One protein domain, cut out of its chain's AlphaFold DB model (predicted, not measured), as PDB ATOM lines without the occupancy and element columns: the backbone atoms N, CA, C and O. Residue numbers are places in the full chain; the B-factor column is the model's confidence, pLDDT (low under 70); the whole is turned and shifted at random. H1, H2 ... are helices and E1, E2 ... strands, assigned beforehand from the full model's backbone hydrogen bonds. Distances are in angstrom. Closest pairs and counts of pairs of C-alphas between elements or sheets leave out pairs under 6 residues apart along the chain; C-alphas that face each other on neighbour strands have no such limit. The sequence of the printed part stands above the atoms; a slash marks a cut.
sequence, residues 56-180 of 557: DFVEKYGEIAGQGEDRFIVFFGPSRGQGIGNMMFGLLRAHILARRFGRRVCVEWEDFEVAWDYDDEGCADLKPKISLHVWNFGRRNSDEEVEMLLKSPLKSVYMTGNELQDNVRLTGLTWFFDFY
ATOM      1  N   ASP A  56       0.503 -83.076  59.634       40.72
ATOM      2  CA  ASP A  56       0.914 -82.502  60.919       40.72
ATOM      3  C   ASP A  56       2.358 -81.964  60.911       40.72
ATOM      4  O   ASP A  56       2.659 -80.992  61.599       40.72
ATOM      5  N   PHE A  57       3.287 -82.590  60.174       44.09
ATOM      6  CA  PHE A  57       4.673 -82.114  60.077       44.09
ATOM      7  C   PHE A  57       4.781 -80.884  59.167       44.09
ATOM      8  O   PHE A  57       5.568 -79.981  59.448       44.09
ATOM      9  N   VAL A  58       3.991 -80.834  58.092       47.69
ATOM     10  CA  VAL A  58       3.913 -79.661  57.206       47.69
ATOM     11  C   VAL A  58       3.222 -78.500  57.918       47.69
ATOM     12  O   VAL A  58       3.736 -77.388  57.897       47.69
ATOM     13  N   GLU A  59       2.121 -78.770  58.615       47.41
ATOM     14  CA  GLU A  59       1.357 -77.805  59.411       47.41
ATOM     15  C   GLU A  59       2.214 -77.214  60.547       47.41
ATOM     16  O   GLU A  59       2.457 -76.009  60.596       47.41
ATOM     17  N   LYS A  60       2.791 -78.068  61.404       42.91
ATOM     18  CA  LYS A  60       3.520 -77.654  62.616       42.91
ATOM     19  C   LYS A  60       4.828 -76.897  62.368       42.91
ATOM     20  O   LYS A  60       5.283 -76.176  63.258       42.91
ATOM     21  N   TYR A  61       5.464 -77.082  61.211       44.00
ATOM     22  CA  TYR A  61       6.701 -76.372  60.856       44.00
ATOM     23  C   TYR A  61       6.500 -75.298  59.776       44.00
ATOM     24  O   TYR A  61       7.318 -74.381  59.694       44.00
ATOM     25  N   GLY A  62       5.400 -75.348  59.017       45.12
ATOM     26  CA  GLY A  62       5.043 -74.341  58.017       45.12
ATOM     27  C   GLY A  62       4.790 -72.955  58.614       45.12
ATOM     28  O   GLY A  62       5.267 -71.972  58.062       45.12
ATOM     29  N   GLU A  63       4.138 -72.860  59.778       44.72
ATOM     30  CA  GLU A  63       3.850 -71.561  60.417       44.72
ATOM     31  C   GLU A  63       5.091 -70.851  60.994       44.72
ATOM     32  O   GLU A  63       5.115 -69.627  61.114       44.72
ATOM     33  N   ILE A  64       6.137 -71.600  61.362       46.88
ATOM     34  CA  ILE A  64       7.370 -71.040  61.954       46.88
ATOM     35  C   ILE A  64       8.335 -70.558  60.854       46.88
ATOM     36  O   ILE A  64       9.153 -69.660  61.070       46.88
ATOM     37  N   ALA A  65       8.216 -71.120  59.652       47.16
ATOM     38  CA  ALA A  65       8.844 -70.610  58.447       47.16
ATOM     39  C   ALA A  65       8.044 -69.421  57.885       47.16
ATOM     40  O   ALA A  65       7.213 -69.583  56.994       47.16
ATOM     41  N   GLY A  66       8.336 -68.206  58.365       46.44
ATOM     42  CA  GLY A  66       7.816 -66.981  57.746       46.44
ATOM     43  C   GLY A  66       8.037 -67.001  56.226       46.44
ATOM     44  O   GLY A  66       9.143 -67.314  55.778       46.44
ATOM     45  N   GLN A  67       6.973 -66.713  55.465       47.97
ATOM     46  CA  GLN A  67       6.812 -67.004  54.030       47.97
ATOM     47  C   GLN A  67       7.750 -66.185  53.119       47.97
ATOM     48  O   GLN A  67       7.326 -65.298  52.387       47.97
ATOM     49  N   GLY A  68       9.048 -66.474  53.184       53.25
ATOM     50  CA  GLY A  68      10.074 -65.935  52.299       53.25
ATOM     51  C   GLY A  68      10.468 -66.957  51.241       53.25
ATOM     52  O   GLY A  68      11.444 -67.682  51.436       53.25
ATOM     53  N   GLU A  69       9.746 -66.967  50.119       65.25
ATOM     54  CA  GLU A  69      10.064 -67.742  48.901       65.25
ATOM     55  C   GLU A  69      11.441 -67.355  48.307       65.25
ATOM     56  O   GLU A  69      12.066 -68.132  47.581       65.25
ATOM     57  N   ASP A  70      11.946 -66.184  48.717       86.75
ATOM     58  CA  ASP A  70      13.268 -65.605  48.464       86.75
ATOM     59  C   ASP A  70      14.434 -66.200  49.281       86.75
ATOM     60  O   ASP A  70      15.555 -65.689  49.189       86.75
ATOM     61  N   ARG A  71      14.224 -67.215  50.131       93.00
ATOM     62  CA  ARG A  71      15.311 -67.803  50.939       93.00
ATOM     63  C   ARG A  71      15.767 -69.149  50.392       93.00
ATOM     64  O   ARG A  71      14.966 -70.039  50.139       93.00
ATOM     65  N   PHE A  72      17.080 -69.325  50.308       94.88
ATOM     66  CA  PHE A  72      17.728 -70.431  49.609       94.88
ATOM     67  C   PHE A  72      18.772 -71.134  50.483       94.88
ATOM     68  O   PHE A  72      19.420 -70.515  51.337       94.88
ATOM     69  N   ILE A  73      18.950 -72.431  50.239       95.31
ATOM     70  CA  ILE A  73      20.199 -73.160  50.465       95.31
ATOM     71  C   ILE A  73      20.831 -73.362  49.087       95.31
ATOM     72  O   ILE A  73      20.161 -73.842  48.178       95.31
ATOM     73  N   VAL A  74      22.099 -73.000  48.929       95.69
ATOM     74  CA  VAL A  74      22.839 -73.213  47.681       95.69
ATOM     75  C   VAL A  74      23.735 -74.428  47.868       95.69
ATOM     76  O   VAL A  74      24.749 -74.356  48.563       95.69
ATOM     77  N   PHE A  75      23.314 -75.572  47.334       95.06
ATOM     78  CA  PHE A  75      24.074 -76.811  47.412       95.06
ATOM     79  C   PHE A  75      25.086 -76.871  46.272       95.06
ATOM     80  O   PHE A  75      24.715 -77.109  45.121       95.06
ATOM     81  N   PHE A  76      26.363 -76.689  46.602       90.81
ATOM     82  CA  PHE A  76      27.435 -76.791  45.621       90.81
ATOM     83  C   PHE A  76      27.996 -78.213  45.532       90.81
ATOM     84  O   PHE A  76      27.973 -78.991  46.492       90.81
ATOM     85  N   GLY A  77      28.489 -78.542  44.339       82.50
ATOM     86  CA  GLY A  77      29.012 -79.845  43.959       82.50
ATOM     87  C   GLY A  77      30.273 -80.292  44.722       82.50
ATOM     88  O   GLY A  77      30.680 -79.705  45.730       82.50
ATOM     89  N   PRO A  78      30.901 -81.390  44.278       74.88
ATOM     90  CA  PRO A  78      32.028 -82.001  44.976       74.88
ATOM     91  C   PRO A  78      33.248 -81.086  45.053       74.88
ATOM     92  O   PRO A  78      33.665 -80.473  44.072       74.88
ATOM     93  N   SER A  79      33.944 -81.148  46.187       67.31
ATOM     94  CA  SER A  79      35.390 -80.929  46.170       67.31
ATOM     95  C   SER A  79      36.103 -82.184  45.637       67.31
ATOM     96  O   SER A  79      35.558 -83.293  45.656       67.31
ATOM     97  N   ARG A  80      37.332 -82.025  45.120       70.12
ATOM     98  CA  ARG A  80      38.104 -83.122  44.500       70.12
ATOM     99  C   ARG A  80      38.157 -84.364  45.406       70.12
ATOM    100  O   ARG A  80      38.589 -84.278  46.552       70.12
ATOM    101  N   GLY A  81      37.784 -85.524  44.858       71.38
ATOM    102  CA  GLY A  81      37.831 -86.815  45.559       71.38
ATOM    103  C   GLY A  81      36.508 -87.287  46.177       71.38
ATOM    104  O   GLY A  81      36.520 -88.237  46.958       71.38
ATOM    105  N   GLN A  82      35.371 -86.667  45.843       80.56
ATOM    106  CA  GLN A  82      34.041 -87.122  46.273       80.56
ATOM    107  C   GLN A  82      33.289 -87.821  45.127       80.56
ATOM    108  O   GLN A  82      33.348 -87.405  43.975       80.56
ATOM    109  N   GLY A  83      32.611 -88.932  45.432       85.50
ATOM    110  CA  GLY A  83      31.802 -89.678  44.461       85.50
ATOM    111  C   GLY A  83      30.349 -89.197  44.419       85.50
ATOM    112  O   GLY A  83      29.830 -88.722  45.430       85.50
ATOM    113  N   ILE A  84      29.677 -89.403  43.280       88.88
ATOM    114  CA  ILE A  84      28.284 -88.978  43.019       88.88
ATOM    115  C   ILE A  84      27.337 -89.414  44.141       88.88
ATOM    116  O   ILE A  84      26.526 -88.626  44.616       88.88
ATOM    117  N   GLY A  85      27.495 -90.644  44.634       89.81
ATOM    118  CA  GLY A  85      26.702 -91.169  45.745       89.81
ATOM    119  C   GLY A  85      26.739 -90.323  47.018       89.81
ATOM    120  O   GLY A  85      25.704 -90.086  47.635       89.81
ATOM    121  N   ASN A  86      27.922 -89.825  47.379       89.00
ATOM    122  CA  ASN A  86      28.122 -89.042  48.595       89.00
ATOM    123  C   ASN A  86      27.596 -87.610  48.415       89.00
ATOM    124  O   ASN A  86      26.951 -87.079  49.315       89.00
ATOM    125  N   MET A  87      27.801 -87.011  47.236       90.75
ATOM    126  CA  MET A  87      27.229 -85.696  46.918       90.75
ATOM    127  C   MET A  87      25.703 -85.735  46.892       90.75
ATOM    128  O   MET A  87      25.060 -84.838  47.427       90.75
ATOM    129  N   MET A  88      25.113 -86.819  46.380       92.50
ATOM    130  CA  MET A  88      23.669 -87.024  46.459       92.50
ATOM    131  C   MET A  88      23.174 -87.087  47.906       92.50
ATOM    132  O   MET A  88      22.154 -86.482  48.204       92.50
ATOM    133  N   PHE A  89      23.888 -87.715  48.848       90.75
ATOM    134  CA  PHE A  89      23.506 -87.611  50.265       90.75
ATOM    135  C   PHE A  89      23.534 -86.170  50.792       90.75
ATOM    136  O   PHE A  89      22.636 -85.785  51.541       90.75
ATOM    137  N   GLY A  90      24.518 -85.370  50.370       91.56
ATOM    138  CA  GLY A  90      24.567 -83.934  50.640       91.56
ATOM    139  C   GLY A  90      23.346 -83.188  50.096       91.56
ATOM    140  O   GLY A  90      22.705 -82.453  50.843       91.56
ATOM    141  N   LEU A  91      22.977 -83.426  48.835       93.50
ATOM    142  CA  LEU A  91      21.834 -82.783  48.180       93.50
ATOM    143  C   LEU A  91      20.502 -83.184  48.833       93.50
ATOM    144  O   LEU A  91      19.671 -82.332  49.149       93.50
ATOM    145  N   LEU A  92      20.317 -84.475  49.126       91.38
ATOM    146  CA  LEU A  92      19.143 -84.976  49.847       91.38
ATOM    147  C   LEU A  92      19.063 -84.364  51.260       91.38
ATOM    148  O   LEU A  92      17.979 -84.008  51.724       91.38
ATOM    149  N   ARG A  93      20.206 -84.160  51.933       90.31
ATOM    150  CA  ARG A  93      20.274 -83.441  53.216       90.31
ATOM    151  C   ARG A  93      19.960 -81.950  53.066       90.31
ATOM    152  O   ARG A  93      19.277 -81.416  53.939       90.31
ATOM    153  N   ALA A  94      20.394 -81.297  51.986       92.94
ATOM    154  CA  ALA A  94      20.076 -79.898  51.705       92.94
ATOM    155  C   ALA A  94      18.560 -79.695  51.599       92.94
ATOM    156  O   ALA A  94      18.023 -78.819  52.266       92.94
ATOM    157  N   HIS A  95      17.853 -80.571  50.882       91.56
ATOM    158  CA  HIS A  95      16.388 -80.542  50.777       91.56
ATOM    159  C   HIS A  95      15.654 -80.778  52.101       91.56
ATOM    160  O   HIS A  95      14.719 -80.046  52.422       91.56
ATOM    161  N   ILE A  96      16.095 -81.746  52.918       89.00
ATOM    162  CA  ILE A  96      15.526 -81.969  54.262       89.00
ATOM    163  C   ILE A  96      15.659 -80.701  55.123       89.00
ATOM    164  O   ILE A  96      14.719 -80.311  55.818       89.00
ATOM    165  N   LEU A  97      16.821 -80.048  55.068       90.69
ATOM    166  CA  LEU A  97      17.089 -78.808  55.796       90.69
ATOM    167  C   LEU A  97      16.283 -77.631  55.224       90.69
ATOM    168  O   LEU A  97      15.686 -76.874  55.986       90.69
ATOM    169  N   ALA A  98      16.199 -77.511  53.901       92.00
ATOM    170  CA  ALA A  98      15.451 -76.467  53.213       92.00
ATOM    171  C   ALA A  98      13.959 -76.520  53.583       92.00
ATOM    172  O   ALA A  98      13.407 -75.527  54.061       92.00
ATOM    173  N   ARG A  99      13.346 -77.713  53.526       88.00
ATOM    174  CA  ARG A  99      11.964 -77.950  53.973       88.00
ATOM    175  C   ARG A  99      11.771 -77.687  55.473       88.00
ATOM    176  O   ARG A  99      10.757 -77.108  55.845       88.00
ATOM    177  N   ARG A 100      12.727 -78.061  56.337       88.19
ATOM    178  CA  ARG A 100      12.652 -77.809  57.796       88.19
ATOM    179  C   ARG A 100      12.727 -76.320  58.161       88.19
ATOM    180  O   ARG A 100      12.168 -75.931  59.183       88.19
ATOM    181  N   PHE A 101      13.438 -75.502  57.384       91.06
ATOM    182  CA  PHE A 101      13.713 -74.097  57.722       91.06
ATOM    183  C   PHE A 101      13.044 -73.069  56.794       91.06
ATOM    184  O   PHE A 101      13.257 -71.868  56.977       91.06
ATOM    185  N   GLY A 102      12.225 -73.511  55.835       91.06
ATOM    186  CA  GLY A 102      11.506 -72.642  54.901       91.06
ATOM    187  C   GLY A 102      12.428 -71.974  53.886       91.06
ATOM    188  O   GLY A 102      12.500 -70.745  53.838       91.06
ATOM    189  N   ARG A 103      13.181 -72.783  53.140       93.31
ATOM    190  CA  ARG A 103      14.071 -72.358  52.052       93.31
ATOM    191  C   ARG A 103      13.825 -73.220  50.807       93.31
ATOM    192  O   ARG A 103      13.375 -74.355  50.943       93.31
ATOM    193  N   ARG A 104      14.174 -72.714  49.622       93.31
ATOM    194  CA  ARG A 104      14.354 -73.505  48.387       93.31
ATOM    195  C   ARG A 104      15.803 -74.009  48.269       93.31
ATOM    196  O   ARG A 104      16.668 -73.556  49.023       93.31
ATOM    197  N   VAL A 105      16.072 -74.954  47.366       94.25
ATOM    198  CA  VAL A 105      17.429 -75.469  47.092       94.25
ATOM    199  C   VAL A 105      17.851 -75.073  45.684       94.25
ATOM    200  O   VAL A 105      17.292 -75.581  44.721       94.25
ATOM    201  N   CYS A 106      18.876 -74.231  45.578       95.62
ATOM    202  CA  CYS A 106      19.634 -74.071  44.341       95.62
ATOM    203  C   CYS A 106      20.713 -75.153  44.285       95.62
ATOM    204  O   CYS A 106      21.342 -75.442  45.309       95.62
ATOM    205  N   VAL A 107      20.953 -75.725  43.109       95.38
ATOM    206  CA  VAL A 107      22.108 -76.596  42.851       95.38
ATOM    207  C   VAL A 107      23.169 -75.785  42.100       95.38
ATOM    208  O   VAL A 107      22.825 -74.987  41.235       95.38
ATOM    209  N   GLU A 108      24.438 -75.971  42.464       94.12
ATOM    210  CA  GLU A 108      25.622 -75.487  41.738       94.12
ATOM    211  C   GLU A 108      26.569 -76.691  41.534       94.12
ATOM    212  O   GLU A 108      27.540 -76.892  42.271       94.12
ATOM    213  N   TRP A 109      26.233 -77.585  40.604       92.81
ATOM    214  CA  TRP A 109      26.935 -78.844  40.348       92.81
ATOM    215  C   TRP A 109      26.835 -79.255  38.866       92.81
ATOM    216  O   TRP A 109      25.961 -80.027  38.474       92.81
ATOM    217  N   GLU A 110      27.825 -78.831  38.074       90.94
ATOM    218  CA  GLU A 110      27.976 -79.099  36.630       90.94
ATOM    219  C   GLU A 110      27.595 -80.537  36.207       90.94
ATOM    220  O   GLU A 110      26.746 -80.732  35.340       90.94
ATOM    221  N   ASP A 111      28.171 -81.573  36.832       89.50
ATOM    222  CA  ASP A 111      27.882 -82.968  36.453       89.50
ATOM    223  C   ASP A 111      26.417 -83.373  36.665       89.50
ATOM    224  O   ASP A 111      25.941 -84.278  35.980       89.50
ATOM    225  N   PHE A 112      25.715 -82.754  37.616       93.31
ATOM    226  CA  PHE A 112      24.287 -82.961  37.861       93.31
ATOM    227  C   PHE A 112      23.453 -82.193  36.828       93.31
ATOM    228  O   PHE A 112      22.567 -82.767  36.195       93.31
ATOM    229  N   GLU A 113      23.802 -80.929  36.588       94.50
ATOM    230  CA  GLU A 113      23.180 -80.056  35.586       94.50
ATOM    231  C   GLU A 113      23.317 -80.590  34.153       94.50
ATOM    232  O   GLU A 113      22.463 -80.311  33.317       94.50
ATOM    233  N   VAL A 114      24.324 -81.412  33.847       94.38
ATOM    234  CA  VAL A 114      24.436 -82.111  32.551       94.38
ATOM    235  C   VAL A 114      23.286 -83.111  32.309       94.38
ATOM    236  O   VAL A 114      22.992 -83.439  31.158       94.38
ATOM    237  N   ALA A 115      22.601 -83.588  33.357       95.75
ATOM    238  CA  ALA A 115      21.580 -84.637  33.255       95.75
ATOM    239  C   ALA A 115      20.198 -84.288  33.841       95.75
ATOM    240  O   ALA A 115      19.232 -84.977  33.507       95.75
ATOM    241  N   TRP A 116      20.078 -83.235  34.655       97.06
ATOM    242  CA  TRP A 116      18.828 -82.832  35.313       97.06
ATOM    243  C   TRP A 116      18.517 -81.336  35.130       97.06
ATOM    244  O   TRP A 116      19.421 -80.501  35.091       97.06
ATOM    245  N   ASP A 117      17.224 -81.026  35.050       96.25
ATOM    246  CA  ASP A 117      16.600 -79.703  35.177       96.25
ATOM    247  C   ASP A 117      15.880 -79.594  36.537       96.25
ATOM    248  O   ASP A 117      15.448 -80.604  37.101       96.25
ATOM    249  N   TYR A 118      15.732 -78.375  37.061       94.62
ATOM    250  CA  TYR A 118      15.026 -78.046  38.309       94.62
ATOM    251  C   TYR A 118      14.507 -76.598  38.274       94.62
ATOM    252  O   TYR A 118      14.869 -75.841  37.378       94.62
ATOM    253  N   ASP A 119      13.672 -76.216  39.247       91.81
ATOM    254  CA  ASP A 119      13.330 -74.806  39.503       91.81
ATOM    255  C   ASP A 119      14.563 -74.043  40.016       91.81
ATOM    256  O   ASP A 119      14.986 -74.231  41.160       91.81
ATOM    257  N   ASP A 120      15.131 -73.181  39.171       90.62
ATOM    258  CA  ASP A 120      16.234 -72.278  39.495       90.62
ATOM    259  C   ASP A 120      15.787 -70.811  39.687       90.62
ATOM    260  O   ASP A 120      16.633 -69.912  39.767       90.62
ATOM    261  N   GLU A 121      14.477 -70.534  39.808       91.94
ATOM    262  CA  GLU A 121      13.948 -69.165  39.829       91.94
ATOM    263  C   GLU A 121      14.486 -68.368  41.031       91.94
ATOM    264  O   GLU A 121      14.075 -68.548  42.181       91.94
ATOM    265  N   GLY A 122      15.400 -67.433  40.758       88.75
ATOM    266  CA  GLY A 122      16.056 -66.590  41.761       88.75
ATOM    267  C   GLY A 122      17.422 -67.091  42.252       88.75
ATOM    268  O   GLY A 122      18.014 -66.434  43.115       88.75
ATOM    269  N   CYS A 123      17.945 -68.191  41.695       91.88
ATOM    270  CA  CYS A 123      19.277 -68.719  42.003       91.88
ATOM    271  C   CYS A 123      20.429 -67.911  41.367       91.88
ATOM    272  O   CYS A 123      21.486 -67.785  41.980       91.88
ATOM    273  N   ALA A 124      20.225 -67.320  40.183       86.56
ATOM    274  CA  ALA A 124      21.294 -66.723  39.365       86.56
ATOM    275  C   ALA A 124      22.085 -65.564  40.023       86.56
ATOM    276  O   ALA A 124      23.267 -65.392  39.742       86.56
ATOM    277  N   ASP A 125      21.460 -64.784  40.913       87.31
ATOM    278  CA  ASP A 125      22.085 -63.632  41.596       87.31
ATOM    279  C   ASP A 125      22.625 -63.957  43.003       87.31
ATOM    280  O   ASP A 125      23.003 -63.061  43.774       87.31
ATOM    281  N   LEU A 126      22.628 -65.230  43.403       88.88
ATOM    282  CA  LEU A 126      23.136 -65.624  44.711       88.88
ATOM    283  C   LEU A 126      24.670 -65.568  44.704       88.88
ATOM    284  O   LEU A 126      25.335 -66.128  43.841       88.88
ATOM    285  N   LYS A 127      25.242 -64.853  45.681       84.62
ATOM    286  CA  LYS A 127      26.695 -64.766  45.882       84.62
ATOM    287  C   LYS A 127      27.099 -65.462  47.184       84.62
ATOM    288  O   LYS A 127      26.399 -65.277  48.190       84.62
ATOM    289  N   PRO A 128      28.225 -66.201  47.214       72.62
ATOM    290  CA  PRO A 128      28.723 -66.836  48.427       72.62
ATOM    291  C   PRO A 128      29.048 -65.799  49.503       72.62
ATOM    292  O   PRO A 128      29.728 -64.804  49.258       72.62
ATOM    293  N   LYS A 129      28.527 -66.033  50.714       72.75
ATOM    294  CA  LYS A 129      28.759 -65.189  51.903       72.75
ATOM    295  C   LYS A 129      29.044 -65.998  53.165       72.75
ATOM    296  O   LYS A 129      29.907 -65.608  53.941       72.75
ATOM    297  N   ILE A 130      28.335 -67.110  53.371       84.44
ATOM    298  CA  ILE A 130      28.609 -68.075  54.445       84.44
ATOM    299  C   ILE A 130      28.407 -69.487  53.897       84.44
ATOM    300  O   ILE A 130      27.355 -69.775  53.321       84.44
ATOM    301  N   SER A 131      29.403 -70.346  54.117       85.94
ATOM    302  CA  SER A 131      29.385 -71.764  53.754       85.94
ATOM    303  C   SER A 131      29.141 -72.642  54.978       85.94
ATOM    304  O   SER A 131      29.771 -72.470  56.021       85.94
ATOM    305  N   LEU A 132      28.240 -73.604  54.822       86.19
ATOM    306  CA  LEU A 132      27.829 -74.586  55.810       86.19
ATOM    307  C   LEU A 132      28.411 -75.953  55.440       86.19
ATOM    308  O   LEU A 132      28.191 -76.463  54.339       86.19
ATOM    309  N   HIS A 133      29.125 -76.570  56.376       85.12
ATOM    310  CA  HIS A 133      29.712 -77.894  56.211       85.12
ATOM    311  C   HIS A 133      28.872 -78.924  56.972       85.12
ATOM    312  O   HIS A 133      29.120 -79.221  58.145       85.12
ATOM    313  N   VAL A 134      27.864 -79.485  56.300       75.56
ATOM    314  CA  VAL A 134      26.987 -80.529  56.856       75.56
ATOM    315  C   VAL A 134      27.658 -81.889  56.669       75.56
ATOM    316  O   VAL A 134      27.252 -82.699  55.843       75.56
ATOM    317  N   TRP A 135      28.729 -82.082  57.443       71.81
ATOM    318  CA  TRP A 135      29.643 -83.225  57.420       71.81
ATOM    319  C   TRP A 135      30.346 -83.435  56.066       71.81
ATOM    320  O   TRP A 135      29.777 -83.927  55.093       71.81
ATOM    321  N   ASN A 136      31.625 -83.069  56.009       67.81
ATOM    322  CA  ASN A 136      32.506 -83.321  54.874       67.81
ATOM    323  C   ASN A 136      33.903 -83.718  55.396       67.81
ATOM    324  O   ASN A 136      34.622 -82.899  55.970       67.81
ATOM    325  N   PHE A 137      34.256 -85.003  55.263       68.06
ATOM    326  CA  PHE A 137      35.533 -85.598  55.707       68.06
ATOM    327  C   PHE A 137      35.971 -85.206  57.138       68.06
ATOM    328  O   PHE A 137      37.117 -84.829  57.380       68.06
ATOM    329  N   GLY A 138      35.051 -85.288  58.103       67.06
ATOM    330  CA  GLY A 138      35.321 -84.971  59.513       67.06
ATOM    331  C   GLY A 138      35.301 -83.476  59.859       67.06
ATOM    332  O   GLY A 138      35.413 -83.133  61.033       67.06
ATOM    333  N   ARG A 139      35.099 -82.581  58.882       76.19
ATOM    334  CA  ARG A 139      34.674 -81.197  59.136       76.19
ATOM    335  C   ARG A 139      33.150 -81.156  59.210       76.19
ATOM    336  O   ARG A 139      32.476 -81.620  58.291       76.19
ATOM    337  N   ARG A 140      32.603 -80.604  60.289       84.38
ATOM    338  CA  ARG A 140      31.161 -80.429  60.503       84.38
ATOM    339  C   ARG A 140      30.940 -79.172  61.332       84.38
ATOM    340  O   ARG A 140      31.638 -78.995  62.328       84.38
ATOM    341  N   ASN A 141      29.976 -78.345  60.948       85.25
ATOM    342  CA  ASN A 141      29.413 -77.349  61.860       85.25
ATOM    343  C   ASN A 141      28.672 -78.040  63.019       85.25
ATOM    344  O   ASN A 141      28.242 -79.189  62.881       85.25
ATOM    345  N   SER A 142      28.511 -77.368  64.158       87.88
ATOM    346  CA  SER A 142      27.641 -77.888  65.223       87.88
ATOM    347  C   SER A 142      26.171 -77.876  64.772       87.88
ATOM    348  O   SER A 142      25.804 -77.140  63.855       87.88
ATOM    349  N   ASP A 143      25.302 -78.684  65.389       87.25
ATOM    350  CA  ASP A 143      23.875 -78.673  65.027       87.25
ATOM    351  C   ASP A 143      23.210 -77.332  65.387       87.25
ATOM    352  O   ASP A 143      22.310 -76.869  64.688       87.25
ATOM    353  N   GLU A 144      23.719 -76.653  66.418       89.56
ATOM    354  CA  GLU A 144      23.344 -75.293  66.799       89.56
ATOM    355  C   GLU A 144      23.810 -74.256  65.767       89.56
ATOM    356  O   GLU A 144      23.044 -73.353  65.434       89.56
ATOM    357  N   GLU A 145      25.022 -74.384  65.212       89.38
ATOM    358  CA  GLU A 145      25.503 -73.537  64.109       89.38
ATOM    359  C   GLU A 145      24.670 -73.739  62.835       89.38
ATOM    360  O   GLU A 145      24.266 -72.761  62.203       89.38
ATOM    361  N   VAL A 146      24.370 -74.996  62.481       90.12
ATOM    362  CA  VAL A 146      23.486 -75.361  61.360       90.12
ATOM    363  C   VAL A 146      22.108 -74.723  61.541       90.12
ATOM    364  O   VAL A 146      21.609 -74.047  60.641       90.12
ATOM    365  N   GLU A 147      21.493 -74.895  62.711       90.94
ATOM    366  CA  GLU A 147      20.163 -74.359  62.998       90.94
ATOM    367  C   GLU A 147      20.152 -72.822  63.083       90.94
ATOM    368  O   GLU A 147      19.215 -72.195  62.586       90.94
ATOM    369  N   MET A 148      21.199 -72.194  63.628       92.00
ATOM    370  CA  MET A 148      21.365 -70.736  63.657       92.00
ATOM    371  C   MET A 148      21.488 -70.148  62.246       92.00
ATOM    372  O   MET A 148      20.773 -69.202  61.908       92.00
ATOM    373  N   LEU A 149      22.369 -70.703  61.407       91.44
ATOM    374  CA  LEU A 149      22.600 -70.204  60.049       91.44
ATOM    375  C   LEU A 149      21.362 -70.378  59.166       91.44
ATOM    376  O   LEU A 149      21.003 -69.459  58.432       91.44
ATOM    377  N   LEU A 150      20.651 -71.500  59.277       92.62
ATOM    378  CA  LEU A 150      19.458 -71.746  58.465       92.62
ATOM    379  C   LEU A 150      18.241 -70.926  58.924       92.62
ATOM    380  O   LEU A 150      17.484 -70.461  58.065       92.62
ATOM    381  N   LYS A 151      18.102 -70.648  60.231       92.44
ATOM    382  CA  LYS A 151      17.114 -69.690  60.776       92.44
ATOM    383  C   LYS A 151      17.434 -68.221  60.479       92.44
ATOM    384  O   LYS A 151      16.541 -67.387  60.598       92.44
ATOM    385  N   SER A 152      18.675 -67.892  60.119       89.62
ATOM    386  CA  SER A 152      19.102 -66.507  59.882       89.62
ATOM    387  C   SER A 152      18.294 -65.807  58.766       89.62
ATOM    388  O   SER A 152      17.764 -66.474  57.868       89.62
ATOM    389  N   PRO A 153      18.237 -64.460  58.752       89.69
ATOM    390  CA  PRO A 153      17.594 -63.692  57.682       89.69
ATOM    391  C   PRO A 153      18.409 -63.646  56.371       89.69
ATOM    392  O   PRO A 153      18.084 -62.871  55.476       89.69
ATOM    393  N   LEU A 154      19.484 -64.433  56.236       89.38
ATOM    394  CA  LEU A 154      20.310 -64.453  55.026       89.38
ATOM    395  C   LEU A 154      19.541 -65.055  53.841       89.38
ATOM    396  O   LEU A 154      19.003 -66.163  53.959       89.38
ATOM    397  N   LYS A 155      19.550 -64.344  52.696       91.75
ATOM    398  CA  LYS A 155      18.918 -64.780  51.437       91.75
ATOM    399  C   LYS A 155      19.428 -66.167  51.034       91.75
ATOM    400  O   LYS A 155      18.642 -67.100  50.948       91.75
ATOM    401  N   SER A 156      20.742 -66.329  50.904       94.06
ATOM    402  CA  SER A 156      21.414 -67.605  50.639       94.06
ATOM    403  C   SER A 156      22.258 -68.071  51.828       94.06
ATOM    404  O   SER A 156      22.878 -67.270  52.531       94.06
ATOM    405  N   VAL A 157      22.309 -69.389  52.020       94.44
ATOM    406  CA  VAL A 157      23.322 -70.092  52.821       94.44
ATOM    407  C   VAL A 157      23.930 -71.156  51.913       94.44
ATOM    408  O   VAL A 157      23.194 -71.982  51.379       94.44
ATOM    409  N   TYR A 158      25.243 -71.128  51.705       93.94
ATOM    410  CA  TYR A 158      25.920 -72.108  50.856       93.94
ATOM    411  C   TYR A 158      26.135 -73.390  51.649       93.94
ATOM    412  O   TYR A 158      26.369 -73.330  52.852       93.94
ATOM    413  N   MET A 159      26.049 -74.552  51.011       92.94
ATOM    414  CA  MET A 159      26.116 -75.841  51.686       92.94
ATOM    415  C   MET A 159      26.920 -76.858  50.883       92.94
ATOM    416  O   MET A 159      26.653 -77.099  49.712       92.94
ATOM    417  N   THR A 160      27.831 -77.537  51.577       90.56
ATOM    418  CA  THR A 160      28.418 -78.805  51.138       90.56
ATOM    419  C   THR A 160      28.270 -79.841  52.246       90.56
ATOM    420  O   THR A 160      28.359 -79.534  53.438       90.56
ATOM    421  N   GLY A 161      28.047 -81.087  51.853       88.38
ATOM    422  CA  GLY A 161      27.936 -82.234  52.742       88.38
ATOM    423  C   GLY A 161      28.095 -83.511  51.930       88.38
ATOM    424  O   GLY A 161      27.819 -83.515  50.732       88.38
ATOM    425  N   ASN A 162      28.573 -84.579  52.564       86.56
ATOM    426  CA  ASN A 162      28.844 -85.847  51.886       86.56
ATOM    427  C   ASN A 162      28.196 -87.070  52.565       86.56
ATOM    428  O   ASN A 162      28.445 -88.207  52.159       86.56
ATOM    429  N   GLU A 163      27.354 -86.836  53.578       82.69
ATOM    430  CA  GLU A 163      26.710 -87.864  54.394       82.69
ATOM    431  C   GLU A 163      25.279 -87.458  54.785       82.69
ATOM    432  O   GLU A 163      25.014 -86.322  55.186       82.69
ATOM    433  N   LEU A 164      24.340 -88.405  54.698       79.00
ATOM    434  CA  LEU A 164      22.968 -88.231  55.169       79.00
ATOM    435  C   LEU A 164      22.940 -88.622  56.648       79.00
ATOM    436  O   LEU A 164      22.727 -89.781  56.989       79.00
ATOM    437  N   GLN A 165      23.213 -87.644  57.510       67.31
ATOM    438  CA  GLN A 165      23.635 -87.852  58.903       67.31
ATOM    439  C   GLN A 165      22.582 -88.460  59.858       67.31
ATOM    440  O   GLN A 165      22.855 -88.658  61.037       67.31
ATOM    441  N   ASP A 166      21.388 -88.784  59.358       61.78
ATOM    442  CA  ASP A 166      20.324 -89.449  60.104       61.78
ATOM    443  C   ASP A 166      19.903 -90.744  59.396       61.78
ATOM    444  O   ASP A 166      19.797 -90.799  58.168       61.78
ATOM    445  N   ASN A 167      19.487 -91.757  60.166       59.91
ATOM    446  CA  ASN A 167      18.739 -92.914  59.646       59.91
ATOM    447  C   ASN A 167      17.284 -92.558  59.267       59.91
ATOM    448  O   ASN A 167      16.371 -93.372  59.402       59.91
ATOM    449  N   VAL A 168      17.074 -91.337  58.766       60.94
ATOM    450  CA  VAL A 168      15.860 -90.913  58.078       60.94
ATOM    451  C   VAL A 168      15.710 -91.795  56.842       60.94
ATOM    452  O   VAL A 168      16.416 -91.659  55.837       60.94
ATOM    453  N   ARG A 169      14.784 -92.749  56.944       56.03
ATOM    454  CA  ARG A 169      14.177 -93.382  55.782       56.03
ATOM    455  C   ARG A 169      13.269 -92.354  55.126       56.03
ATOM    456  O   ARG A 169      12.217 -92.028  55.669       56.03
ATOM    457  N   LEU A 170      13.699 -91.866  53.970       64.19
ATOM    458  CA  LEU A 170      12.858 -91.155  53.016       64.19
ATOM    459  C   LEU A 170      11.984 -92.199  52.292       64.19
ATOM    460  O   LEU A 170      12.281 -92.596  51.172       64.19
ATOM    461  N   THR A 171      10.978 -92.726  52.989       50.44
ATOM    462  CA  THR A 171      10.067 -93.792  52.524       50.44
ATOM    463  C   THR A 171       8.765 -93.229  51.961       50.44
ATOM    464  O   THR A 171       8.221 -92.289  52.537       50.44
ATOM    465  N   GLY A 172       8.239 -93.832  50.884       51.78
ATOM    466  CA  GLY A 172       7.024 -93.367  50.200       51.78
ATOM    467  C   GLY A 172       7.276 -92.105  49.378       51.78
ATOM    468  O   GLY A 172       6.483 -91.167  49.413       51.78
ATOM    469  N   LEU A 173       8.452 -92.022  48.752       48.78
ATOM    470  CA  LEU A 173       9.093 -90.743  48.470       48.78
ATOM    471  C   LEU A 173       9.760 -90.727  47.085       48.78
ATOM    472  O   LEU A 173      10.981 -90.721  46.939       48.78
ATOM    473  N   THR A 174       8.911 -90.593  46.060       60.31
ATOM    474  CA  THR A 174       9.288 -90.199  44.689       60.31
ATOM    475  C   THR A 174       9.810 -88.768  44.582       60.31
ATOM    476  O   THR A 174      10.370 -88.435  43.545       60.31
ATOM    477  N   TRP A 175       9.671 -87.958  45.641       77.81
ATOM    478  CA  TRP A 175       9.921 -86.508  45.703       77.81
ATOM    479  C   TRP A 175      11.142 -85.980  44.949       77.81
ATOM    480  O   TRP A 175      11.090 -84.871  44.437       77.81
ATOM    481  N   PHE A 176      12.235 -86.740  44.848       86.62
ATOM    482  CA  PHE A 176      13.379 -86.342  44.029       86.62
ATOM    483  C   PHE A 176      12.949 -86.019  42.585       86.62
ATOM    484  O   PHE A 176      13.329 -84.989  42.047       86.62
ATOM    485  N   PHE A 177      12.077 -86.840  41.999       88.69
ATOM    486  CA  PHE A 177      11.502 -86.638  40.667       88.69
ATOM    487  C   PHE A 177      10.385 -85.577  40.622       88.69
ATOM    488  O   PHE A 177       9.937 -85.236  39.532       88.69
ATOM    489  N   ASP A 178       9.955 -85.049  41.773       87.38
ATOM    490  CA  ASP A 178       9.014 -83.924  41.861       87.38
ATOM    491  C   ASP A 178       9.770 -82.574  41.809       87.38
ATOM    492  O   ASP A 178       9.202 -81.571  41.388       87.38
ATOM    493  N   PHE A 179      11.055 -82.547  42.204       90.06
ATOM    494  CA  PHE A 179      11.948 -81.378  42.082       90.06
ATOM    495  C   PHE A 179      12.877 -81.431  40.860       90.06
ATOM    496  O   PHE A 179      13.298 -80.379  40.380       90.06
ATOM    497  N   TYR A 180      13.216 -82.630  40.373       94.88
ATOM    498  CA  TYR A 180      14.202 -82.835  39.310       94.88
ATOM    499  C   TYR A 180      13.605 -83.543  38.096       94.88
ATOM    500  O   TYR A 180      13.278 -84.733  38.140       94.88
TER     501      TYR A 180
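This is residues 56 to 180 of the 557 residues of an uncharacterized protein of Chromera velia CCMP2878 (UniProt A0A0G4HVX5). Look for a four-stranded parallel sheet whose strands turn by 91 degrees from edge to edge, with the long helix H2 lying along it over the inner strand E1 and the shorter H4 on the same face nearer the E4 edge. H3, E3 and H5 lie out beyond the E2 edge, and H1 lies at one end of the longest axis. The printed part has 125 residues with five named helices and five named strands, in the order H1 E1 H2 E2 H3 E3 E4 H4 E5 H5; the class is mixed, helices and strands, and the sheet's order is E2 E1 E5 E4. The whole is compact, with a radius of gyration of the C-alphas of 14.0 A and spans of 40 by 34 by 30 A.

Start at E1, residues 72 to 76, which has parallel neighbours in E2, residues 104 to 108, and E5, residues 156 to 160. Check N 73 and O 104 at 2.8 A for E2, and N 159 and O 74 at 2.8 A for E5. E4, residues 131 to 133, is the edge strand parallel to E5, with N 132 and O 158 2.7 A apart. H2, residues 84 to 101, is on the sheet at a height of 8.5 A, over E1 and along the strands, at 9 degrees to E1 on the local plane; the closest C-alphas of H2 and E1 are those of Ala 98 and Ile 73, 6.4 A apart, and the closest of H2 and E2 are those of Ala 98 and Arg 104, 5.8 A apart. H4, residues 143 to 151, is on the sheet at a height of 9.7 A, only just over E4 with 3 of its C-alphas; its C-alpha of Val 146 is 7.1 A from that of Leu 132. Here are two layers, helices H2 and H4 on one face of a sheet, and two strand-helix-strand units, parallel neighbour strands with a helix between: E1, H2, E2 and E4, H4, E5, each with a right-handed crossover. H2 and H4 only just touch, with 3 pairs of C-alphas within 8 A, through residues 97 to 101 of H2 alone; the closest are Phe 101 and Leu 150, 6.3 A, at a steep tilt of 62 degrees, the same way. H1, residues 56 to 62, is close to but not clearly touching H2, Tyr 61 to Arg 100 being 6.8 A between C-alphas. E3, residues 116 to 118, pairs with no named strand; its C-alpha of Tyr 118 is 5.9 A from that of Phe 179 in H5, residues 176 to 179. H3, residues 110 to 113, and E3 meet only through their link. In H1, H2 and H4 every O i to N i+4 pair is within hydrogen-bond range; H3 and H5 are too short for such a pair.

Find C-alpha 72 at (17.728, -70.431, 49.609), where E1 begins its 12.3 A; E2 and E5 each measure 13.2 A. H2 runs 25.5 A from C-alpha 84 at (28.284, -88.978, 43.019), and H4 12.0 A. H5 ends at C-alpha 179, (11.948, -81.378, 42.082).

The C-alphas farthest apart, those of Asp 56 and Arg 80, are 40.7 A apart. The printed part has no cut, and the long links are residues 119 to 130, from E3 to E4, and 161 to 175, from E5 to H5. Mean pLDDT of the printed part is 81.1; it is under 70 at residues 56 to 69, 79, 136 to 138 and 165 to 174 of this model.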